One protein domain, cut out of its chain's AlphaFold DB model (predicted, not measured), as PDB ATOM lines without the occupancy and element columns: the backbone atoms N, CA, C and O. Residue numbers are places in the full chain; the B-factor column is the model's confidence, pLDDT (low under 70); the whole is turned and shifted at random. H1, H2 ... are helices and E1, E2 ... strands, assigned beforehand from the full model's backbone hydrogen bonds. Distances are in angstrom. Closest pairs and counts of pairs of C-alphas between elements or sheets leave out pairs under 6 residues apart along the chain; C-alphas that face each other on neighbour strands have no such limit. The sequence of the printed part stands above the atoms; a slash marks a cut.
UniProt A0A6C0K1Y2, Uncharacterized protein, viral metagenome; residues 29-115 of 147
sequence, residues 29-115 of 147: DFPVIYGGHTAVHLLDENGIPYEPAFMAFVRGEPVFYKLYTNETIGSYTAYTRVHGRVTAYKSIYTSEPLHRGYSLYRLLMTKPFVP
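What this domain is: This is residues 29 to 115 of the 147 residues of an uncharacterized protein of viral metagenome (UniProt A0A6C0K1Y2). A strongly twisted sheet of four antiparallel strands, E1 to E4, has the short helix H1 packed over it, and from H1 a chain of contacts leads through H2, which only grazes the sheet, to H3, which is off the sheet. The unnamed stretch from H2 to H3 passes beside the edge strand E1, where residues 93 to 94 pair with it briefly. The printed part has 87 residues, with four named strands and then three named helices along the chain; the sheet's order is E1 - E2 - E3 - E4, and the class is mixed, helices and strands. It is compact, with a radius of gyration of the C-alphas of 12.2 A, and rounded, spanning 32 by 27 by 25 A.

How they stand to each other: E1, residues 38 to 43, and E2, residues 49 to 58, form an antiparallel hairpin, directions at 139 degrees; N 40 and O 53 are 2.9 A apart, within hydrogen-bond range. E2 bends by 55 degrees at residue 52. E3, residues 61 to 66, forms the next hairpin with E2 at 131 degrees, with N 56 and O 63 at 2.9 A. E4, residues 72 to 74, forms a hairpin with E3 at 142 degrees, with N 73 and O 64 at 2.8 A. The four make a meander, each strand the antiparallel neighbour of the one before. H1, residues 76 to 80, is on the sheet at a height of 7.3 A and only just over E2, with 3 of its 5 C-alphas falling on that strand. H2, residues 85 to 91, touches H1; the closest C-alphas, of Thr 80 and Ala 88, are 6.0 A apart. H2 only grazes the sheet with residues 88 to 91. H3, residues 104 to 110, touches H2 about perpendicular, at 76 degrees, with the closest C-alphas, of Tyr 89 and Tyr 105, 4.8 A apart. H3 is apart from H1. In H1, H2 and H3 every O i to N i+4 pair is within hydrogen-bond range.

Where its parts are: E1 begins at C-alpha 38 (22.050, -10.115, 28.707) and is 16.2 A long; E2 is 24.7 A, E3 16.9 A and E4 5.2 A. H1 is 5.9 A long, and H2 and H3 are each 10.1 A. H3 ends at C-alpha 110 (10.835, -15.264, 17.353).

The domain as a whole: The two C-alphas farthest apart, of Asp 29 and Asn 46, are 37.4 A apart. The printed part has no cut. The link from H2 to H3 is long, with 12 residues; the other links between named elements are tight. The mean pLDDT of the printed part is 73.6, and it is under 70 at residues 29 to 38, 58, 66 to 71, 96 to 101 and 110 to 115.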
ATOM      1  N   ASP A  29      21.726 -17.064  41.223       33.88
ATOM      2  CA  ASP A  29      20.374 -17.401  41.710       33.88
ATOM      3  C   ASP A  29      19.254 -17.069  40.713       33.88
ATOM      4  O   ASP A  29      18.065 -17.250  40.997       33.88
ATOM      5  N   PHE A  30      19.614 -16.566  39.534       34.59
ATOM      6  CA  PHE A  30      18.652 -16.236  38.491       34.59
ATOM      7  C   PHE A  30      18.496 -17.432  37.547       34.59
ATOM      8  O   PHE A  30      19.476 -17.827  36.902       34.59
ATOM      9  N   PRO A  31      17.289 -18.025  37.440       31.42
ATOM     10  CA  PRO A  31      17.057 -19.132  36.529       31.42
ATOM     11  C   PRO A  31      17.412 -18.674  35.118       31.42
ATOM     12  O   PRO A  31      16.959 -17.629  34.651       31.42
ATOM     13  N   VAL A  32      18.276 -19.450  34.465       38.84
ATOM     14  CA  VAL A  32      18.734 -19.237  33.093       38.84
ATOM     15  C   VAL A  32      17.516 -19.366  32.182       38.84
ATOM     16  O   VAL A  32      17.210 -20.443  31.680       38.84
ATOM     17  N   ILE A  33      16.780 -18.272  31.988       39.44
ATOM     18  CA  ILE A  33      15.702 -18.224  31.004       39.44
ATOM     19  C   ILE A  33      16.400 -18.168  29.656       39.44
ATOM     20  O   ILE A  33      16.806 -17.099  29.217       39.44
ATOM     21  N   TYR A  34      16.668 -19.335  29.071       39.91
ATOM     22  CA  TYR A  34      17.278 -19.463  27.748       39.91
ATOM     23  C   TYR A  34      18.502 -18.550  27.514       39.91
ATOM     24  O   TYR A  34      18.683 -18.024  26.424       39.91
ATOM     25  N   GLY A  35      19.350 -18.368  28.536       41.28
ATOM     26  CA  GLY A  35      20.625 -17.652  28.398       41.28
ATOM     27  C   GLY A  35      21.018 -16.742  29.556       41.28
ATOM     28  O   GLY A  35      22.210 -16.577  29.772       41.28
ATOM     29  N   GLY A  36      20.075 -16.237  30.357       45.12
ATOM     30  CA  GLY A  36      20.386 -15.338  31.479       45.12
ATOM     31  C   GLY A  36      20.968 -13.984  31.046       45.12
ATOM     32  O   GLY A  36      21.465 -13.847  29.937       45.12
ATOM     33  N   HIS A  37      20.910 -13.000  31.949       53.22
ATOM     34  CA  HIS A  37      21.922 -11.946  32.077       53.22
ATOM     35  C   HIS A  37      22.510 -11.447  30.747       53.22
ATOM     36  O   HIS A  37      23.594 -11.875  30.335       53.22
ATOM     37  N   THR A  38      21.760 -10.576  30.070       67.12
ATOM     38  CA  THR A  38      22.050 -10.115  28.707       67.12
ATOM     39  C   THR A  38      22.460  -8.652  28.723       67.12
ATOM     40  O   THR A  38      21.717  -7.805  29.219       67.12
ATOM     41  N   ALA A  39      23.634  -8.339  28.162       76.38
ATOM     42  CA  ALA A  39      23.984  -6.951  27.877       76.38
ATOM     43  C   ALA A  39      23.039  -6.390  26.817       76.38
ATOM     44  O   ALA A  39      22.861  -6.975  25.742       76.38
ATOM     45  N   VAL A  40      22.481  -5.230  27.123       85.06
ATOM     46  CA  VAL A  40      21.578  -4.475  26.266       85.06
ATOM     47  C   VAL A  40      22.040  -3.027  26.150       85.06
ATOM     48  O   VAL A  40      22.876  -2.568  26.928       85.06
ATOM     49  N   HIS A  41      21.515  -2.326  25.158       86.19
ATOM     50  CA  HIS A  41      21.707  -0.897  24.942       86.19
ATOM     51  C   HIS A  41      20.461  -0.299  24.284       86.19
ATOM     52  O   HIS A  41      19.602  -1.024  23.766       86.19
ATOM     53  N   LEU A  42      20.384   1.026  24.282       89.81
ATOM     54  CA  LEU A  42      19.440   1.802  23.484       89.81
ATOM     55  C   LEU A  42      20.151   2.342  22.241       89.81
ATOM     56  O   LEU A  42      21.378   2.395  22.203       89.81
ATOM     57  N   LEU A  43      19.394   2.725  21.216       84.75
ATOM     58  CA  LEU A  43      19.924   3.385  20.020       84.75
ATOM     59  C   LEU A  43      19.415   4.817  19.960       84.75
ATOM     60  O   LEU A  43      18.221   5.042  20.184       84.75
ATOM     61  N   ASP A  44      20.315   5.767  19.712       86.50
ATOM     62  CA  ASP A  44      19.953   7.173  19.544       86.50
ATOM     63  C   ASP A  44      19.291   7.413  18.176       86.50
ATOM     64  O   ASP A  44      19.068   6.485  17.392       86.50
ATOM     65  N   GLU A  45      18.968   8.670  17.874       87.88
ATOM     66  CA  GLU A  45      18.348   9.063  16.602       87.88
ATOM     67  C   GLU A  45      19.224   8.736  15.377       87.88
ATOM     68  O   GLU A  45      18.701   8.545  14.279       87.88
ATOM     69  N   ASN A  46      20.540   8.605  15.568       83.81
ATOM     70  CA  ASN A  46      21.514   8.254  14.536       83.81
ATOM     71  C   ASN A  46      21.799   6.741  14.474       83.81
ATOM     72  O   ASN A  46      22.620   6.296  13.670       83.81
ATOM     73  N   GLY A  47      21.146   5.934  15.318       78.50
ATOM     74  CA  GLY A  47      21.395   4.498  15.422       78.50
ATOM     75  C   GLY A  47      22.681   4.138  16.174       78.50
ATOM     76  O   GLY A  47      23.166   3.011  16.045       78.50
ATOM     77  N   ILE A  48      23.249   5.065  16.948       79.06
ATOM     78  CA  ILE A  48      24.441   4.844  17.767       79.06
ATOM     79  C   ILE A  48      24.019   4.253  19.123       79.06
ATOM     80  O   ILE A  48      23.115   4.782  19.777       79.06
ATOM     81  N   PRO A  49      24.657   3.157  19.581       80.00
ATOM     82  CA  PRO A  49      24.414   2.592  20.903       80.00
ATOM     83  C   PRO A  49      24.710   3.569  22.045       80.00
ATOM     84  O   PRO A  49      25.824   4.080  22.151       80.00
ATOM     85  N   TYR A  50      23.748   3.743  22.948       82.69
ATOM     86  CA  TYR A  50      23.904   4.485  24.198       82.69
ATOM     87  C   TYR A  50      23.226   3.756  25.370       82.69
ATOM     88  O   TYR A  50      22.502   2.777  25.183       82.69
ATOM     89  N   GLU A  51      23.499   4.212  26.594       85.06
ATOM     90  CA  GLU A  51      22.928   3.681  27.842       85.06
ATOM     91  C   GLU A  51      23.066   2.149  27.994       85.06
ATOM     92  O   GLU A  51      22.068   1.423  28.053       85.06
ATOM     93  N   PRO A  52      24.288   1.594  28.022       83.44
ATOM     94  CA  PRO A  52      24.461   0.154  28.109       83.44
ATOM     95  C   PRO A  52      24.057  -0.350  29.504       83.44
ATOM     96  O   PRO A  52      24.455   0.199  30.533       83.44
ATOM     97  N   ALA A  53      23.273  -1.423  29.544       80.38
ATOM     98  CA  ALA A  53      22.762  -1.998  30.779       80.38
ATOM     99  C   ALA A  53      22.828  -3.520  30.762       80.38
ATOM    100  O   ALA A  53      22.965  -4.178  29.728       80.38
ATOM    101  N   PHE A  54      22.695  -4.083  31.949       79.00
ATOM    102  CA  PHE A  54      22.497  -5.498  32.143       79.00
ATOM    103  C   PHE A  54      21.019  -5.790  32.353       79.00
ATOM    104  O   PHE A  54      20.379  -5.159  33.189       79.00
ATOM    105  N   MET A  55      20.476  -6.752  31.615       81.62
ATOM    106  CA  MET A  55      19.075  -7.143  31.711       81.62
ATOM    107  C   MET A  55      18.946  -8.558  32.275       81.62
ATOM    108  O   MET A  55      19.548  -9.506  31.766       81.62
ATOM    109  N   ALA A  56      18.087  -8.706  33.281       70.88
ATOM    110  CA  ALA A  56      17.658  -9.990  33.818       70.88
ATOM    111  C   ALA A  56      16.129 -10.068  33.845       70.88
ATOM    112  O   ALA A  56      15.452  -9.057  33.992       70.88
ATOM    113  N   PHE A  57      15.569 -11.270  33.743       71.88
ATOM    114  CA  PHE A  57      14.129 -11.467  33.891       71.88
ATOM    115  C   PHE A  57      13.788 -11.873  35.323       71.88
ATOM    116  O   PHE A  57      14.265 -12.891  35.824       71.88
ATOM    117  N   VAL A  58      12.912 -11.105  35.966       67.88
ATOM    118  CA  VAL A  58      12.387 -11.382  37.306       67.88
ATOM    119  C   VAL A  58      10.876 -11.523  37.189       67.88
ATOM    120  O   VAL A  58      10.186 -10.585  36.810       67.88
ATOM    121  N   ARG A  59      10.350 -12.720  37.488       71.81
ATOM    122  CA  ARG A  59       8.908 -13.035  37.379       71.81
ATOM    123  C   ARG A  59       8.308 -12.737  35.990       71.81
ATOM    124  O   ARG A  59       7.161 -12.326  35.886       71.81
ATOM    125  N   GLY A  60       9.084 -12.952  34.926       72.50
ATOM    126  CA  GLY A  60       8.636 -12.745  33.540       72.50
ATOM    127  C   GLY A  60       8.738 -11.304  33.031       72.50
ATOM    128  O   GLY A  60       8.447 -11.060  31.861       72.50
ATOM    129  N   GLU A  61       9.209 -10.372  33.859       76.50
ATOM    130  CA  GLU A  61       9.439  -8.981  33.472       76.50
ATOM    131  C   GLU A  61      10.942  -8.656  33.453       76.50
ATOM    132  O   GLU A  61      11.690  -9.162  34.297       76.50
ATOM    133  N   PRO A  62      11.414  -7.843  32.493       82.50
ATOM    134  CA  PRO A  62      12.808  -7.445  32.419       82.50
ATOM    135  C   PRO A  62      13.114  -6.377  33.475       82.50
ATOM    136  O   PRO A  62      12.412  -5.370  33.601       82.50
ATOM    137  N   VAL A  63      14.195  -6.607  34.210       80.31
ATOM    138  CA  VAL A  63      14.786  -5.695  35.184       80.31
ATOM    139  C   VAL A  63      16.189  -5.345  34.715       80.31
ATOM    140  O   VAL A  63      16.961  -6.229  34.331       80.31
ATOM    141  N   PHE A  64      16.505  -4.057  34.751       83.56
ATOM    142  CA  PHE A  64      17.748  -3.505  34.234       83.56
ATOM    143  C   PHE A  64      18.657  -3.063  35.374       83.56
ATOM    144  O   PHE A  64      18.189  -2.591  36.413       83.56
ATOM    145  N   TYR A  65      19.957  -3.212  35.163       72.81
ATOM    146  CA  TYR A  65      21.003  -2.873  36.115       72.81
ATOM    147  C   TYR A  65      22.111  -2.111  35.400       72.81
ATOM    148  O   TYR A  65      22.435  -2.400  34.244       72.81
ATOM    149  N   LYS A  66      22.710  -1.143  36.091       66.88
ATOM    150  CA  LYS A  66      23.891  -0.439  35.595       66.88
ATOM    151  C   LYS A  66      25.066  -1.412  35.533       66.88
ATOM    152  O   LYS A  66      25.328  -2.117  36.504       66.88
ATOM    153  N   LEU A  67      25.794  -1.419  34.414       59.28
ATOM    154  CA  LEU A  67      26.906  -2.353  34.192       59.28
ATOM    155  C   LEU A  67      28.035  -2.216  35.215       59.28
ATOM    156  O   LEU A  67      28.645  -3.214  35.577       59.28
ATOM    157  N   TYR A  68      28.316  -0.988  35.648       53.12
ATOM    158  CA  TYR A  68      29.471  -0.698  36.493       53.12
ATOM    159  C   TYR A  68      29.149  -0.753  37.978       53.12
ATOM    160  O   TYR A  68      30.000  -1.162  38.746       53.12
ATOM    161  N   THR A  69      27.943  -0.360  38.394       53.72
ATOM    162  CA  THR A  69      27.600  -0.241  39.822       53.72
ATOM    163  C   THR A  69      26.705  -1.363  40.333       53.72
ATOM    164  O   THR A  69      26.468  -1.448  41.534       53.72
ATOM    165  N   ASN A  70      26.169  -2.210  39.446       52.44
ATOM    166  CA  ASN A  70      25.129  -3.200  39.754       52.44
ATOM    167  C   ASN A  70      23.851  -2.611  40.380       52.44
ATOM    168  O   ASN A  70      22.968  -3.355  40.811       52.44
ATOM    169  N   GLU A  71      23.709  -1.286  40.407       60.06
ATOM    170  CA  GLU A  71      22.490  -0.638  40.870       60.06
ATOM    171  C   GLU A  71      21.345  -0.969  39.922       60.06
ATOM    172  O   GLU A  71      21.491  -0.929  38.694       60.06
ATOM    173  N   THR A  72      20.183  -1.276  40.493       70.75
ATOM    174  CA  THR A  72      18.986  -1.494  39.690       70.75
ATOM    175  C   THR A  72      18.523  -0.171  39.081       70.75
ATOM    176  O   THR A  72      18.303   0.816  39.776       70.75
ATOM    177  N   ILE A  73      18.379  -0.162  37.760       83.44
ATOM    178  CA  ILE A  73      17.685   0.892  37.015       83.44
ATOM    179  C   ILE A  73      16.171   0.694  37.181       83.44
ATOM    180  O   ILE A  73      15.409   1.654  37.245       83.44
ATOM    181  N   GLY A  74      15.735  -0.565  37.288       81.69
ATOM    182  CA  GLY A  74      14.346  -0.939  37.513       81.69
ATOM    183  C   GLY A  74      13.704  -1.547  36.273       81.69
ATOM    184  O   GLY A  74      14.277  -2.432  35.639       81.69
ATOM    185  N   SER A  75      12.481  -1.121  35.964       88.75
ATOM    186  CA  SER A  75      11.672  -1.679  34.876       88.75
ATOM    187  C   SER A  75      12.091  -1.161  33.496       88.75
ATOM    188  O   SER A  75      12.893  -0.235  33.364       88.75
ATOM    189  N   TYR A  76      11.483  -1.714  32.442       89.75
ATOM    190  CA  TYR A  76      11.686  -1.236  31.070       89.75
ATOM    191  C   TYR A  76      11.363   0.251  30.899       89.75
ATOM    192  O   TYR A  76      12.032   0.927  30.125       89.75
ATOM    193  N   THR A  77      10.370   0.775  31.624       92.94
ATOM    194  CA  THR A  77      10.001   2.193  31.558       92.94
ATOM    195  C   THR A  77      11.100   3.059  32.153       92.94
ATOM    196  O   THR A  77      11.446   4.079  31.573       92.94
ATOM    197  N   ALA A  78      11.684   2.640  33.281       90.94
ATOM    198  CA  ALA A  78      12.775   3.372  33.919       90.94
ATOM    199  C   ALA A  78      14.026   3.404  33.030       90.94
ATOM    200  O   ALA A  78      14.687   4.432  32.926       90.94
ATOM    201  N   TYR A  79      14.306   2.296  32.341       91.44
ATOM    202  CA  TYR A  79      15.454   2.191  31.448       91.44
ATOM    203  C   TYR A  79      15.271   2.968  30.136       91.44
ATOM    204  O   TYR A  79      16.140   3.733  29.740       91.44
ATOM    205  N   THR A  80      14.128   2.809  29.469       94.00
ATOM    206  CA  THR A  80      13.888   3.400  28.138       94.00
ATOM    207  C   THR A  80      13.305   4.806  28.180       94.00
ATOM    208  O   THR A  80      13.320   5.493  27.164       94.00
ATOM    209  N   ARG A  81      12.735   5.222  29.319       93.69
ATOM    210  CA  ARG A  81      11.901   6.432  29.468       93.69
ATOM    211  C   ARG A  81      10.663   6.444  28.557       93.69
ATOM    212  O   ARG A  81      10.034   7.482  28.381       93.69
ATOM    213  N   VAL A  82      10.290   5.293  27.996       90.69
ATOM    214  CA  VAL A  82       9.153   5.139  27.086       90.69
ATOM    215  C   VAL A  82       8.004   4.444  27.800       90.69
ATOM    216  O   VAL A  82       8.166   3.386  28.415       90.69
ATOM    217  N   HIS A  83       6.807   5.012  27.665       89.12
ATOM    218  CA  HIS A  83       5.575   4.362  28.092       89.12
ATOM    219  C   HIS A  83       5.090   3.364  27.033       89.12
ATOM    220  O   HIS A  83       5.095   3.640  25.835       89.12
ATOM    221  N   GLY A  84       4.633   2.199  27.492       87.19
ATOM    222  CA  GLY A  84       4.123   1.135  26.631       87.19
ATOM    223  C   GLY A  84       5.151   0.034  26.382       87.19
ATOM    224  O   GLY A  84       6.200   0.238  25.773       87.19
ATOM    225  N   ARG A  85       4.799  -1.180  26.820       87.12
ATOM    226  CA  ARG A  85       5.664  -2.368  26.788       87.12
ATOM    227  C   ARG A  85       6.215  -2.674  25.396       87.12
ATOM    228  O   ARG A  85       7.404  -2.919  25.247       87.12
ATOM    229  N   VAL A  86       5.360  -2.663  24.373       88.44
ATOM    230  CA  VAL A  86       5.763  -3.021  23.002       88.44
ATOM    231  C   VAL A  86       6.773  -2.020  22.445       88.44
ATOM    232  O   VAL A  86       7.778  -2.427  21.869       88.44
ATOM    233  N   THR A  87       6.526  -0.724  22.635       90.69
ATOM    234  CA  THR A  87       7.407   0.342  22.151       90.69
ATOM    235  C   THR A  87       8.752   0.305  22.872       90.69
ATOM    236  O   THR A  87       9.786   0.272  22.213       90.69
ATOM    237  N   ALA A  88       8.744   0.187  24.203       92.06
ATOM    238  CA  ALA A  88       9.964   0.039  24.992       92.06
ATOM    239  C   ALA A  88      10.762  -1.219  24.602       92.06
ATOM    240  O   ALA A  88      11.977  -1.183  24.457       92.06
ATOM    241  N   TYR A  89      10.104  -2.354  24.359       91.44
ATOM    242  CA  TYR A  89      10.819  -3.582  23.981       91.44
ATOM    243  C   TYR A  89      11.405  -3.511  22.570       91.44
ATOM    244  O   TYR A  89      12.345  -4.243  22.260       91.44
ATOM    245  N   LYS A  90      10.866  -2.652  21.700       91.19
ATOM    246  CA  LYS A  90      11.454  -2.384  20.386       91.19
ATOM    247  C   LYS A  90      12.698  -1.497  20.473       91.19
ATOM    248  O   LYS A  90      13.558  -1.656  19.617       91.19
ATOM    249  N   SER A  91      12.804  -0.624  21.478       91.31
ATOM    250  CA  SER A  91      13.959   0.267  21.662       91.31
ATOM    251  C   SER A  91      15.126  -0.360  22.428       91.31
ATOM    252  O   SER A  91      16.226   0.180  22.400       91.31
ATOM    253  N   ILE A  92      14.916  -1.503  23.086       91.06
ATOM    254  CA  ILE A  92      15.968  -2.237  23.801       91.06
ATOM    255  C   ILE A  92      16.644  -3.214  22.845       91.06
ATOM    256  O   ILE A  92      16.014  -4.181  22.416       91.06
ATOM    257  N   TYR A  93      17.927  -3.007  22.561       86.12
ATOM    258  CA  TYR A  93      18.721  -3.847  21.670       86.12
ATOM    259  C   TYR A  93      19.699  -4.709  22.449       86.12
ATOM    260  O   TYR A  93      20.315  -4.268  23.413       86.12
ATOM    261  N   THR A  94      19.866  -5.957  22.019       83.31
ATOM    262  CA  THR A  94      20.849  -6.845  22.641       83.31
ATOM    263  C   THR A  94      22.238  -6.644  22.048       83.31
ATOM    264  O   THR A  94      22.423  -6.494  20.836       83.31
ATOM    265  N   SER A  95      23.225  -6.648  22.938       72.81
ATOM    266  CA  SER A  95      24.650  -6.552  22.612       72.81
ATOM    267  C   SER A  95      25.309  -7.928  22.490       72.81
ATOM    268  O   SER A  95      26.443  -8.028  22.024       72.81
ATOM    269  N   GLU A  96      24.630  -8.994  22.924       67.81
ATOM    270  CA  GLU A  96      25.164 -10.356  22.862       67.81
ATOM    271  C   GLU A  96      25.443 -10.791  21.415       67.81
ATOM    272  O   GLU A  96      24.563 -10.645  20.573       67.81
ATOM    273  N   PRO A  97      26.600 -11.402  21.102       59.25
ATOM    274  CA  PRO A  97      26.977 -11.734  19.725       59.25
ATOM    275  C   PRO A  97      25.944 -12.531  18.911       59.25
ATOM    276  O   PRO A  97      25.799 -12.275  17.720       59.25
ATOM    277  N   LEU A  98      25.207 -13.472  19.519       61.62
ATOM    278  CA  LEU A  98      24.200 -14.283  18.803       61.62
ATOM    279  C   LEU A  98      22.916 -13.513  18.496       61.62
ATOM    280  O   LEU A  98      22.174 -13.874  17.585       61.62
ATOM    281  N   HIS A  99      22.646 -12.472  19.270       67.12
ATOM    282  CA  HIS A  99      21.424 -11.689  19.177       67.12
ATOM    283  C   HIS A  99      21.710 -10.232  18.812       67.12
ATOM    284  O   HIS A  99      20.793  -9.423  18.767       67.12
ATOM    285  N   ARG A 100      22.963  -9.898  18.484       67.94
ATOM    286  CA  ARG A 100      23.422  -8.528  18.268       67.94
ATOM    287  C   ARG A 100      22.515  -7.807  17.280       67.94
ATOM    288  O   ARG A 100      22.292  -8.280  16.168       67.94
ATOM    289  N   GLY A 101      21.998  -6.655  17.699       68.69
ATOM    290  CA  GLY A 101      21.114  -5.833  16.872       68.69
ATOM    291  C   GLY A 101      19.661  -6.316  16.809       68.69
ATOM    292  O   GLY A 101      18.831  -5.670  16.174       68.69
ATOM    293  N   TYR A 102      19.303  -7.409  17.488       80.81
ATOM    294  CA  TYR A 102      17.906  -7.762  17.710       80.81
ATOM    295  C   TYR A 102      17.362  -6.955  18.880       80.81
ATOM    296  O   TYR A 102      17.975  -6.898  19.951       80.81
ATOM    297  N   SER A 103      16.169  -6.397  18.678       86.06
ATOM    298  CA  SER A 103      15.400  -5.820  19.768       86.06
ATOM    299  C   SER A 103      14.837  -6.908  20.679       86.06
ATOM    300  O   SER A 103      14.557  -8.033  20.242       86.06
ATOM    301  N   LEU A 104      14.612  -6.559  21.943       86.19
ATOM    302  CA  LEU A 104      14.001  -7.440  22.933       86.19
ATOM    303  C   LEU A 104      12.648  -7.967  22.445       86.19
ATOM    304  O   LEU A 104      12.358  -9.156  22.569       86.19
ATOM    305  N   TYR A 105      11.850  -7.103  21.814       87.75
ATOM    306  CA  TYR A 105      10.583  -7.490  21.198       87.75
ATOM    307  C   TYR A 105      10.768  -8.617  20.176       87.75
ATOM    308  O   TYR A 105      10.073  -9.633  20.231       87.75
ATOM    309  N   ARG A 106      11.730  -8.464  19.254       78.69
ATOM    310  CA  ARG A 106      11.984  -9.461  18.211       78.69
ATOM    311  C   ARG A 106      12.415 -10.788  18.823       78.69
ATOM    312  O   ARG A 106      11.905 -11.823  18.402       78.69
ATOM    313  N   LEU A 107      13.284 -10.764  19.832       76.69
ATOM    314  CA  LEU A 107      13.746 -11.971  20.524       76.69
ATOM    315  C   LEU A 107      12.609 -12.734  21.203       76.69
ATOM    316  O   LEU A 107      12.502 -13.948  21.030       76.69
ATOM    317  N   LEU A 108      11.733 -12.026  21.920       77.44
ATOM    318  CA  LEU A 108      10.597 -12.638  22.612       77.44
ATOM    319  C   LEU A 108       9.587 -13.256  21.638       77.44
ATOM    320  O   LEU A 108       9.025 -14.310  21.925       77.44
ATOM    321  N   MET A 109       9.389 -12.628  20.476       72.12
ATOM    322  CA  MET A 109       8.450 -13.107  19.460       72.12
ATOM    323  C   MET A 109       8.988 -14.281  18.642       72.12
ATOM    324  O   MET A 109       8.229 -15.181  18.293       72.12
ATOM    325  N   THR A 110      10.280 -14.281  18.301       61.41
ATOM    326  CA  THR A 110      10.835 -15.264  17.353       61.41
ATOM    327  C   THR A 110      11.406 -16.519  17.998       61.41
ATOM    328  O   THR A 110      11.626 -17.477  17.265       61.41
ATOM    329  N   LYS A 111      11.626 -16.550  19.325       58.56
ATOM    330  CA  LYS A 111      12.336 -17.653  20.011       58.56
ATOM    331  C   LYS A 111      13.564 -18.089  19.188       58.56
ATOM    332  O   LYS A 111      13.567 -19.196  18.643       58.56
ATOM    333  N   PRO A 112      14.560 -17.201  19.012       53.09
ATOM    334  CA  PRO A 112      15.637 -17.398  18.047       53.09
ATOM    335  C   PRO A 112      16.281 -18.774  18.219       53.09
ATOM    336  O   PRO A 112      16.656 -19.177  19.322       53.09
ATOM    337  N   PHE A 113      16.386 -19.505  17.110       49.97
ATOM    338  CA  PHE A 113      16.994 -20.826  17.073       49.97
ATOM    339  C   PHE A 113      18.468 -20.706  17.469       49.97
ATOM    340  O   PHE A 113      19.293 -20.233  16.690       49.97
ATOM    341  N   VAL A 114      18.806 -21.121  18.693       54.38
ATOM    342  CA  VAL A 114      20.201 -21.247  19.119       54.38
ATOM    343  C   VAL A 114      20.827 -22.354  18.269       54.38
ATOM    344  O   VAL A 114      20.371 -23.502  18.350       54.38
ATOM    345  N   PRO A 115      21.851 -22.062  17.447       48.19
ATOM    346  CA  PRO A 115      22.467 -23.080  16.617       48.19
ATOM    347  C   PRO A 115      22.967 -24.221  17.506       48.19
ATOM    348  O   PRO A 115      23.736 -24.003  18.443       48.19
TER     349      PRO A 115